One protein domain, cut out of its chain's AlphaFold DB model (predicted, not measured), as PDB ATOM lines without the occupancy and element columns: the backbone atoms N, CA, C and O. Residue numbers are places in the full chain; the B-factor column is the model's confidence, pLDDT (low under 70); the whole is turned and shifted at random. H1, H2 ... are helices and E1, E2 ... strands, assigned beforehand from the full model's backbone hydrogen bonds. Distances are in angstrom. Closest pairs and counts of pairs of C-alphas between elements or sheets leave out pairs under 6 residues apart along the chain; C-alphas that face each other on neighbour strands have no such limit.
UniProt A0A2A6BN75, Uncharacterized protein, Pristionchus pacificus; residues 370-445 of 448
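This is residues 370 to 445 of the 448 residues of an uncharacterized protein of Pristionchus pacificus (UniProt A0A2A6BN75). A rod-like chain with H1 at one end and H3 at the other has in its middle a small two-stranded ribbon, E1 and E2, with H2 packed next to E1. H3 makes a separate end that touches no other helix, joined to the middle by the link from H2 and by a long stretch without named elements, residues 427 to 439, that returns to E2. The printed part has 76 residues with three named helices and two named strands, in the order H1, E1, H2, H3, E2; the sheet has the order E1 - E2 and is antiparallel, and the class is mixed, helices and strands. The whole is only just loose, close to compact, with a radius of gyration of the C-alphas of 13.8 A, and spans 43 by 21 by 18 A.

H1 is residues 370 to 380, 14.8 A from first to last C-alpha, and begins with C-alpha 370 at (-27.964, -3.821, -5.389). E1 follows as residues 389 to 393, 12.9 A long. H2 is residues 402 to 411, 14.2 A long. H3 is residues 417 to 426, 14.4 A long, with C-alpha 417 at (-41.838, -0.199, 21.268). E2 is residues 440 to 444, 13.2 A long, and ends with C-alpha 444 at (-12.492, -3.584, 4.161).

E1 and E2 are antiparallel neighbours, with 145 degrees between their directions. C-alphas 389 and 444 face each other at 4.8 A. N 390 and O 443, and N 392 and O 441, are within hydrogen-bond range, each at 2.8 A. Residues 391 to 392 of E1 also pair, antiparallel, with residues 398 to 399, too short a stretch to bear a name. The closest C-alphas of E1 and H2 are those of Phe 391 and Ala 405, 6.3 A apart. H2 and E2 are only just apart, the closest C-alphas being 8.4 A from each other. H1 and H2 are close but not clearly touching, the closest C-alphas being those of Val 373 and Ala 402 at 7.5 A; they run opposite ways at a shallow tilt of 11 degrees. H3 is apart from H1, E1 and H2. In H1, H2 and H3 every O i to N i+4 pair is within hydrogen-bond range.

The two C-alphas farthest apart are those of Gly 379 and Asn 418, at 43.2 A. The printed part has no cut. The link from H3 to E2, 13 residues, is long; that from H2 to H3 is tight, and those from H1 to E1 and from E1 to H2 are short. The mean pLDDT of the printed part is 73.9, and residues 411 to 439 are under 70; H3 has a mean of 44.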
ATOM      1  N   ASP A 370     -27.701  -2.688  -4.504       92.38
ATOM      2  CA  ASP A 370     -27.964  -3.821  -5.389       92.38
ATOM      3  C   ASP A 370     -27.075  -3.766  -6.633       92.38
ATOM      4  O   ASP A 370     -26.455  -4.769  -6.990       92.38
ATOM      5  N   GLU A 371     -26.918  -2.578  -7.213       94.81
ATOM      6  CA  GLU A 371     -25.951  -2.287  -8.272       94.81
ATOM      7  C   GLU A 371     -24.524  -2.573  -7.819       94.81
ATOM      8  O   GLU A 371     -23.759  -3.180  -8.560       94.81
ATOM      9  N   PHE A 372     -24.171  -2.214  -6.584       95.44
ATOM     10  CA  PHE A 372     -22.849  -2.475  -6.030       95.44
ATOM     11  C   PHE A 372     -22.559  -3.976  -5.909       95.44
ATOM     12  O   PHE A 372     -21.482  -4.443  -6.282       95.44
ATOM     13  N   VAL A 373     -23.521  -4.759  -5.413       95.38
ATOM     14  CA  VAL A 373     -23.376  -6.220  -5.308       95.38
ATOM     15  C   VAL A 373     -23.308  -6.860  -6.692       95.38
ATOM     16  O   VAL A 373     -22.459  -7.725  -6.917       95.38
ATOM     17  N   ALA A 374     -24.157  -6.424  -7.626       96.38
ATOM     18  CA  ALA A 374     -24.118  -6.881  -9.011       96.38
ATOM     19  C   ALA A 374     -22.776  -6.538  -9.674       96.38
ATOM     20  O   ALA A 374     -22.182  -7.384 -10.339       96.38
ATOM     21  N   HIS A 375     -22.252  -5.341  -9.420       97.25
ATOM     22  CA  HIS A 375     -20.958  -4.890  -9.906       97.25
ATOM     23  C   HIS A 375     -19.797  -5.725  -9.345       97.25
ATOM     24  O   HIS A 375     -18.923  -6.127 -10.108       97.25
ATOM     25  N   LEU A 376     -19.789  -6.057  -8.050       96.81
ATOM     26  CA  LEU A 376     -18.770  -6.950  -7.482       96.81
ATOM     27  C   LEU A 376     -18.802  -8.343  -8.127       96.81
ATOM     28  O   LEU A 376     -17.751  -8.909  -8.439       96.81
ATOM     29  N   LEU A 377     -20.004  -8.872  -8.361       96.75
ATOM     30  CA  LEU A 377     -20.189 -10.173  -8.998       96.75
ATOM     31  C   LEU A 377     -19.716 -10.162 -10.454       96.75
ATOM     32  O   LEU A 377     -18.968 -11.047 -10.859       96.75
ATOM     33  N   GLN A 378     -20.125  -9.163 -11.234       97.25
ATOM     34  CA  GLN A 378     -19.873  -9.114 -12.675       97.25
ATOM     35  C   GLN A 378     -18.490  -8.548 -13.016       97.25
ATOM     36  O   GLN A 378     -17.790  -9.099 -13.859       97.25
ATOM     37  N   GLY A 379     -18.085  -7.459 -12.360       97.31
ATOM     38  CA  GLY A 379     -16.837  -6.747 -12.639       97.31
ATOM     39  C   GLY A 379     -15.613  -7.337 -11.943       97.31
ATOM     40  O   GLY A 379     -14.502  -7.212 -12.454       97.31
ATOM     41  N   HIS A 380     -15.798  -7.996 -10.796       96.62
ATOM     42  CA  HIS A 380     -14.691  -8.491  -9.969       96.62
ATOM     43  C   HIS A 380     -14.761  -9.990  -9.656       96.62
ATOM     44  O   HIS A 380     -13.884 -10.501  -8.960       96.62
ATOM     45  N   ASN A 381     -15.777 -10.704 -10.161       97.06
ATOM     46  CA  ASN A 381     -16.010 -12.128  -9.890       97.06
ATOM     47  C   ASN A 381     -15.915 -12.472  -8.387       97.06
ATOM     48  O   ASN A 381     -15.319 -13.475  -7.965       97.06
ATOM     49  N   THR A 382     -16.462 -11.585  -7.554       96.44
ATOM     50  CA  THR A 382     -16.391 -11.680  -6.097       96.44
ATOM     51  C   THR A 382     -17.716 -11.306  -5.442       96.44
ATOM     52  O   THR A 382     -18.619 -10.751  -6.061       96.44
ATOM     53  N   THR A 383     -17.841 -11.624  -4.160       95.25
ATOM     54  CA  THR A 383     -18.974 -11.233  -3.318       95.25
ATOM     55  C   THR A 383     -18.469 -10.357  -2.176       95.25
ATOM     56  O   THR A 383     -17.290 -10.457  -1.824       95.25
ATOM     57  N   PRO A 384     -19.329  -9.537  -1.540       94.44
ATOM     58  CA  PRO A 384     -18.924  -8.757  -0.372       94.44
ATOM     59  C   PRO A 384     -18.230  -9.616   0.692       94.44
ATOM     60  O   PRO A 384     -17.141  -9.280   1.142       94.44
ATOM     61  N   SER A 385     -18.783 -10.790   1.004       91.62
ATOM     62  CA  SER A 385     -18.203 -11.697   1.999       91.62
ATOM     63  C   SER A 385     -16.865 -12.296   1.552       91.62
ATOM     64  O   SER A 385     -15.935 -12.358   2.352       91.62
ATOM     65  N   LYS A 386     -16.721 -12.679   0.273       94.31
ATOM     66  CA  LYS A 386     -15.463 -13.230  -0.267       94.31
ATOM     67  C   LYS A 386     -14.346 -12.184  -0.297       94.31
ATOM     68  O   LYS A 386     -13.200 -12.500   0.002       94.31
ATOM     69  N   SER A 387     -14.697 -10.937  -0.596       92.81
ATOM     70  CA  SER A 387     -13.782  -9.793  -0.598       92.81
ATOM     71  C   SER A 387     -13.547  -9.173   0.778       92.81
ATOM     72  O   SER A 387     -12.845  -8.167   0.857       92.81
ATOM     73  N   ARG A 388     -14.134  -9.735   1.847       94.62
ATOM     74  CA  ARG A 388     -14.112  -9.154   3.199       94.62
ATOM     75  C   ARG A 388     -14.507  -7.672   3.181       94.62
ATOM     76  O   ARG A 388     -13.812  -6.811   3.708       94.62
ATOM     77  N   LEU A 389     -15.600  -7.368   2.492       94.88
ATOM     78  CA  LEU A 389     -16.220  -6.052   2.488       94.88
ATOM     79  C   LEU A 389     -17.408  -6.069   3.443       94.88
ATOM     80  O   LEU A 389     -18.321  -6.886   3.304       94.88
ATOM     81  N   GLY A 390     -17.390  -5.150   4.400       93.81
ATOM     82  CA  GLY A 390     -18.506  -4.875   5.288       93.81
ATOM     83  C   GLY A 390     -19.244  -3.606   4.872       93.81
ATOM     84  O   GLY A 390     -18.644  -2.635   4.410       93.81
ATOM     85  N   PHE A 391     -20.560  -3.615   5.053       93.69
ATOM     86  CA  PHE A 391     -21.428  -2.452   4.919       93.69
ATOM     87  C   PHE A 391     -21.600  -1.826   6.297       93.69
ATOM     88  O   PHE A 391     -22.316  -2.368   7.142       93.69
ATOM     89  N   GLN A 392     -20.925  -0.707   6.532       91.81
ATOM     90  CA  GLN A 392     -21.019   0.017   7.787       91.81
ATOM     91  C   GLN A 392     -22.120   1.073   7.693       91.81
ATOM     92  O   GLN A 392     -22.095   1.956   6.834       91.81
ATOM     93  N   CYS A 393     -23.101   0.973   8.578       88.81
ATOM     94  CA  CYS A 393     -24.071   2.027   8.819       88.81
ATOM     95  C   CYS A 393     -23.452   3.076   9.747       88.81
ATOM     96  O   CYS A 393     -22.622   2.758  10.601       88.81
ATOM     97  N   LYS A 394     -23.893   4.332   9.647       81.75
ATOM     98  CA  LYS A 394     -23.401   5.407  10.525       81.75
ATOM     99  C   LYS A 394     -23.643   5.180  12.018       81.75
ATOM    100  O   LYS A 394     -22.957   5.798  12.820       81.75
ATOM    101  N   CYS A 395     -24.576   4.309  12.398       81.56
ATOM    102  CA  CYS A 395     -24.745   3.898  13.796       81.56
ATOM    103  C   CYS A 395     -23.685   2.918  14.303       81.56
ATOM    104  O   CYS A 395     -23.784   2.471  15.437       81.56
ATOM    105  N   GLY A 396     -22.711   2.541  13.476       86.62
ATOM    106  CA  GLY A 396     -21.696   1.555  13.832       86.62
ATOM    107  C   GLY A 396     -22.086   0.115  13.504       86.62
ATOM    108  O   GLY A 396     -21.219  -0.752  13.561       86.62
ATOM    109  N   PHE A 397     -23.331  -0.154  13.085       89.62
ATOM    110  CA  PHE A 397     -23.706  -1.483  12.598       89.62
ATOM    111  C   PHE A 397     -22.862  -1.873  11.383       89.62
ATOM    112  O   PHE A 397     -22.734  -1.096  10.435       89.62
ATOM    113  N   LEU A 398     -22.341  -3.099  11.390       92.81
ATOM    114  CA  LEU A 398     -21.513  -3.643  10.323       92.81
ATOM    115  C   LEU A 398     -22.143  -4.915   9.748       92.81
ATOM    116  O   LEU A 398     -22.077  -5.990  10.341       92.81
ATOM    117  N   GLY A 399     -22.739  -4.805   8.562       91.56
ATOM    118  CA  GLY A 399     -23.297  -5.941   7.834       91.56
ATOM    119  C   GLY A 399     -22.262  -6.580   6.910       91.56
ATOM    120  O   GLY A 399     -21.804  -5.944   5.969       91.56
ATOM    121  N   MET A 400     -21.936  -7.858   7.106       90.50
ATOM    122  CA  MET A 400     -20.957  -8.585   6.265       90.50
ATOM    123  C   MET A 400     -21.519  -9.070   4.915       90.50
ATOM    124  O   MET A 400     -20.824  -9.680   4.100       90.50
ATOM    125  N   ASN A 401     -22.810  -8.845   4.679       91.75
ATOM    126  CA  ASN A 401     -23.478  -9.139   3.423       91.75
ATOM    127  C   ASN A 401     -24.638  -8.157   3.201       91.75
ATOM    128  O   ASN A 401     -25.133  -7.522   4.136       91.75
ATOM    129  N   ALA A 402     -25.082  -8.045   1.949       88.00
ATOM    130  CA  ALA A 402     -26.129  -7.099   1.572       88.00
ATOM    131  C   ALA A 402     -27.470  -7.397   2.261       88.00
ATOM    132  O   ALA A 402     -28.212  -6.475   2.582       88.00
ATOM    133  N   ARG A 403     -27.768  -8.672   2.551       89.19
ATOM    134  CA  ARG A 403     -28.988  -9.065   3.269       89.19
ATOM    135  C   ARG A 403     -29.002  -8.511   4.696       89.19
ATOM    136  O   ARG A 403     -30.004  -7.931   5.089       89.19
ATOM    137  N   ALA A 404     -27.904  -8.640   5.437       86.62
ATOM    138  CA  ALA A 404     -27.763  -8.108   6.792       86.62
ATOM    139  C   ALA A 404     -27.870  -6.577   6.806       86.62
ATOM    140  O   ALA A 404     -28.590  -6.017   7.628       86.62
ATOM    141  N   ALA A 405     -27.235  -5.902   5.840       87.50
ATOM    142  CA  ALA A 405     -27.350  -4.452   5.683       87.50
ATOM    143  C   ALA A 405     -28.798  -4.004   5.402       87.50
ATOM    144  O   ALA A 405     -29.270  -3.024   5.981       87.50
ATOM    145  N   ARG A 406     -29.535  -4.748   4.562       86.19
ATOM    146  CA  ARG A 406     -30.964  -4.499   4.308       86.19
ATOM    147  C   ARG A 406     -31.805  -4.719   5.560       86.19
ATOM    148  O   ARG A 406     -32.600  -3.854   5.904       86.19
ATOM    149  N   LEU A 407     -31.630  -5.855   6.234       84.31
ATOM    150  CA  LEU A 407     -32.390  -6.187   7.441       84.31
ATOM    151  C   LEU A 407     -32.210  -5.123   8.522       84.31
ATOM    152  O   LEU A 407     -33.206  -4.685   9.084       84.31
ATOM    153  N   HIS A 408     -30.987  -4.634   8.731       85.31
ATOM    154  CA  HIS A 408     -30.734  -3.538   9.665       85.31
ATOM    155  C   HIS A 408     -31.537  -2.273   9.314       85.31
ATOM    156  O   HIS A 408     -32.175  -1.695  10.187       85.31
ATOM    157  N   LYS A 409     -31.594  -1.892   8.029       78.38
ATOM    158  CA  LYS A 409     -32.380  -0.735   7.560       78.38
ATOM    159  C   LYS A 409     -33.888  -0.899   7.798       78.38
ATOM    160  O   LYS A 409     -34.564   0.076   8.128       78.38
ATOM    161  N   TYR A 410     -34.425  -2.101   7.588       75.56
ATOM    162  CA  TYR A 410     -35.858  -2.368   7.766       75.56
ATOM    163  C   TYR A 410     -36.243  -2.532   9.240       75.56
ATOM    164  O   TYR A 410     -37.282  -2.022   9.650       75.56
ATOM    165  N   SER A 411     -35.384  -3.165  10.044       69.19
ATOM    166  CA  SER A 411     -35.600  -3.384  11.481       69.19
ATOM    167  C   SER A 411     -35.839  -2.075  12.231       69.19
ATOM    168  O   SER A 411     -36.641  -2.013  13.147       69.19
ATOM    169  N   THR A 412     -35.187  -0.995  11.816       61.03
ATOM    170  CA  THR A 412     -35.277   0.301  12.496       61.03
ATOM    171  C   THR A 412     -36.487   1.150  12.106       61.03
ATOM    172  O   THR A 412     -36.705   2.188  12.724       61.03
ATOM    173  N   ARG A 413     -37.237   0.781  11.054       56.78
ATOM    174  CA  ARG A 413     -38.289   1.645  10.488       56.78
ATOM    175  C   ARG A 413     -39.700   1.303  10.988       56.78
ATOM    176  O   ARG A 413     -40.514   2.213  11.043       56.78
ATOM    177  N   ASP A 414     -39.947   0.054  11.404       50.69
ATOM    178  CA  ASP A 414     -41.297  -0.464  11.713       50.69
ATOM    179  C   ASP A 414     -41.407  -1.252  13.043       50.69
ATOM    180  O   ASP A 414     -42.347  -2.026  13.229       50.69
ATOM    181  N   MET A 415     -40.470  -1.099  13.986       49.84
ATOM    182  CA  MET A 415     -40.576  -1.791  15.279       49.84
ATOM    183  C   MET A 415     -41.572  -1.107  16.227       49.84
ATOM    184  O   MET A 415     -41.457   0.084  16.513       49.84
ATOM    185  N   ASP A 416     -42.527  -1.894  16.737       50.81
ATOM    186  CA  ASP A 416     -43.284  -1.591  17.957       50.81
ATOM    187  C   ASP A 416     -42.308  -1.412  19.136       50.81
ATOM    188  O   ASP A 416     -41.240  -2.028  19.164       50.81
ATOM    189  N   VAL A 417     -42.669  -0.584  20.115       44.66
ATOM    190  CA  VAL A 417     -41.838  -0.199  21.268       44.66
ATOM    191  C   VAL A 417     -41.299  -1.427  22.019       44.66
ATOM    192  O   VAL A 417     -40.182  -1.388  22.523       44.66
ATOM    193  N   ASN A 418     -42.029  -2.545  22.023       45.84
ATOM    194  CA  ASN A 418     -41.594  -3.789  22.669       45.84
ATOM    195  C   ASN A 418     -40.551  -4.571  21.845       45.84
ATOM    196  O   ASN A 418     -39.523  -4.965  22.387       45.84
ATOM    197  N   ALA A 419     -40.742  -4.697  20.525       50.94
ATOM    198  CA  ALA A 419     -39.738  -5.279  19.619       50.94
ATOM    199  C   ALA A 419     -38.458  -4.422  19.561       50.94
ATOM    200  O   ALA A 419     -37.352  -4.919  19.351       50.94
ATOM    201  N   PHE A 420     -38.612  -3.119  19.790       46.19
ATOM    202  CA  PHE A 420     -37.530  -2.160  19.951       46.19
ATOM    203  C   PHE A 420     -36.728  -2.387  21.244       46.19
ATOM    204  O   PHE A 420     -35.501  -2.313  21.205       46.19
ATOM    205  N   VAL A 421     -37.379  -2.709  22.368       43.66
ATOM    206  CA  VAL A 421     -36.695  -3.042  23.633       43.66
ATOM    207  C   VAL A 421     -35.931  -4.368  23.520       43.66
ATOM    208  O   VAL A 421     -34.784  -4.444  23.955       43.66
ATOM    209  N   GLU A 422     -36.493  -5.378  22.856       45.97
ATOM    210  CA  GLU A 422     -35.784  -6.640  22.580       45.97
ATOM    211  C   GLU A 422     -34.588  -6.445  21.631       45.97
ATOM    212  O   GLU A 422     -33.514  -7.001  21.866       45.97
ATOM    213  N   HIS A 423     -34.714  -5.586  20.613       45.03
ATOM    214  CA  HIS A 423     -33.603  -5.231  19.722       45.03
ATOM    215  C   HIS A 423     -32.462  -4.502  20.452       45.03
ATOM    216  O   HIS A 423     -31.291  -4.757  20.163       45.03
ATOM    217  N   LEU A 424     -32.786  -3.626  21.413       40.56
ATOM    218  CA  LEU A 424     -31.803  -2.950  22.269       40.56
ATOM    219  C   LEU A 424     -31.102  -3.908  23.241       40.56
ATOM    220  O   LEU A 424     -29.933  -3.699  23.551       40.56
ATOM    221  N   ASN A 425     -31.787  -4.959  23.693       40.00
ATOM    222  CA  ASN A 425     -31.200  -5.967  24.576       40.00
ATOM    223  C   ASN A 425     -30.318  -6.972  23.813       40.00
ATOM    224  O   ASN A 425     -29.331  -7.454  24.363       40.00
ATOM    225  N   TYR A 426     -30.621  -7.244  22.537       41.59
ATOM    226  CA  TYR A 426     -29.822  -8.130  21.677       41.59
ATOM    227  C   TYR A 426     -28.578  -7.440  21.079       41.59
ATOM    228  O   TYR A 426     -27.576  -8.088  20.777       41.59
ATOM    229  N   ALA A 427     -28.611  -6.115  20.913       39.72
ATOM    230  CA  ALA A 427     -27.484  -5.319  20.432       39.72
ATOM    231  C   ALA A 427     -26.849  -4.536  21.592       39.72
ATOM    232  O   ALA A 427     -27.357  -3.490  21.980       39.72
ATOM    233  N   HIS A 428     -25.727  -5.033  22.129       35.69
ATOM    234  CA  HIS A 428     -24.918  -4.372  23.165       35.69
ATOM    235  C   HIS A 428     -24.976  -2.828  23.115       35.69
ATOM    236  O   HIS A 428     -24.470  -2.224  22.173       35.69
ATOM    237  N   ASN A 429     -25.534  -2.201  24.160       31.78
ATOM    238  CA  ASN A 429     -25.381  -0.785  24.535       31.78
ATOM    239  C   ASN A 429     -25.407   0.261  23.400       31.78
ATOM    240  O   ASN A 429     -24.638   1.225  23.430       31.78
ATOM    241  N   THR A 430     -26.307   0.148  22.423       35.47
ATOM    242  CA  THR A 430     -26.485   1.214  21.422       35.47
ATOM    243  C   THR A 430     -27.924   1.695  21.364       35.47
ATOM    244  O   THR A 430     -28.834   0.928  21.089       35.47
ATOM    245  N   THR A 431     -28.111   2.995  21.599       35.31
ATOM    246  CA  THR A 431     -29.355   3.729  21.334       35.31
ATOM    247  C   THR A 431     -29.829   3.505  19.893       35.31
ATOM    248  O   THR A 431     -29.006   3.289  18.999       35.31
ATOM    249  N   PRO A 432     -31.146   3.575  19.619       37.09
ATOM    250  CA  PRO A 432     -31.653   3.341  18.276       37.09
ATOM    251  C   PRO A 432     -31.028   4.300  17.270       37.09
ATOM    252  O   PRO A 432     -30.945   5.515  17.477       37.09
ATOM    253  N   CYS A 433     -30.620   3.741  16.137       41.47
ATOM    254  CA  CYS A 433     -30.076   4.510  15.037       41.47
ATOM    255  C   CYS A 433     -31.153   5.457  14.476       41.47
ATOM    256  O   CYS A 433     -31.985   5.074  13.657       41.47
ATOM    257  N   LYS A 434     -31.104   6.745  14.836       48.97
ATOM    258  CA  LYS A 434     -31.851   7.806  14.125       48.97
ATOM    259  C   LYS A 434     -31.336   8.029  12.690       48.97
ATOM    260  O   LYS A 434     -31.887   8.833  11.946       48.97
ATOM    261  N   CYS A 435     -30.267   7.338  12.291       53.53
ATOM    262  CA  CYS A 435     -29.528   7.545  11.050       53.53
ATOM    263  C   CYS A 435     -29.973   6.630   9.898       53.53
ATOM    264  O   CYS A 435     -29.295   6.617   8.884       53.53
ATOM    265  N   CYS A 436     -31.061   5.862   9.993       54.94
ATOM    266  CA  CYS A 436     -31.381   4.796   9.019       54.94
ATOM    267  C   CYS A 436     -31.798   5.286   7.616       54.94
ATOM    268  O   CYS A 436     -31.976   4.486   6.697       54.94
ATOM    269  N   ASN A 437     -31.874   6.607   7.435       51.16
ATOM    270  CA  ASN A 437     -31.926   7.284   6.133       51.16
ATOM    271  C   ASN A 437     -30.550   7.781   5.643       51.16
ATOM    272  O   ASN A 437     -30.463   8.493   4.646       51.16
ATOM    273  N   VAL A 438     -29.461   7.458   6.337       52.44
ATOM    274  CA  VAL A 438     -28.145   8.069   6.146       52.44
ATOM    275  C   VAL A 438     -27.102   7.001   5.826       52.44
ATOM    276  O   VAL A 438     -26.763   6.191   6.675       52.44
ATOM    277  N   ALA A 439     -26.578   7.085   4.597       60.81
ATOM    278  CA  ALA A 439     -25.321   6.531   4.069       60.81
ATOM    279  C   ALA A 439     -24.810   5.204   4.658       60.81
ATOM    280  O   ALA A 439     -24.314   5.166   5.783       60.81
ATOM    281  N   LEU A 440     -24.776   4.164   3.824       76.31
ATOM    282  CA  LEU A 440     -23.873   3.035   4.035       76.31
ATOM    283  C   LEU A 440     -22.486   3.409   3.498       76.31
ATOM    284  O   LEU A 440     -22.380   3.986   2.417       76.31
ATOM    285  N   SER A 441     -21.431   3.072   4.233       84.81
ATOM    286  CA  SER A 441     -20.055   3.083   3.727       84.81
ATOM    287  C   SER A 441     -19.544   1.656   3.569       84.81
ATOM    288  O   SER A 441     -19.877   0.768   4.353       84.81
ATOM    289  N   VAL A 442     -18.724   1.429   2.545       83.81
ATOM    290  CA  VAL A 442     -18.037   0.150   2.345       83.81
ATOM    291  C   VAL A 442     -16.709   0.209   3.086       83.81
ATOM    292  O   VAL A 442     -15.912   1.113   2.837       83.81
ATOM    293  N   ILE A 443     -16.463  -0.749   3.977       90.06
ATOM    294  CA  ILE A 443     -15.182  -0.889   4.677       90.06
ATOM    295  C   ILE A 443     -14.564  -2.259   4.389       90.06
ATOM    296  O   ILE A 443     -15.277  -3.257   4.281       90.06
ATOM    297  N   LYS A 444     -13.234  -2.319   4.261       90.62
ATOM    298  CA  LYS A 444     -12.492  -3.584   4.161       90.62
ATOM    299  C   LYS A 444     -12.323  -4.144   5.577       90.62
ATOM    300  O   LYS A 444     -11.703  -3.511   6.425       90.62
ATOM    301  N   THR A 445     -12.906  -5.306   5.846       84.81
ATOM    302  CA  THR A 445     -12.895  -5.974   7.151       84.81
ATOM    303  C   THR A 445     -11.769  -7.004   7.189       84.81
ATOM    304  O   THR A 445     -11.957  -8.209   7.036       84.81
TER     305      THR A 445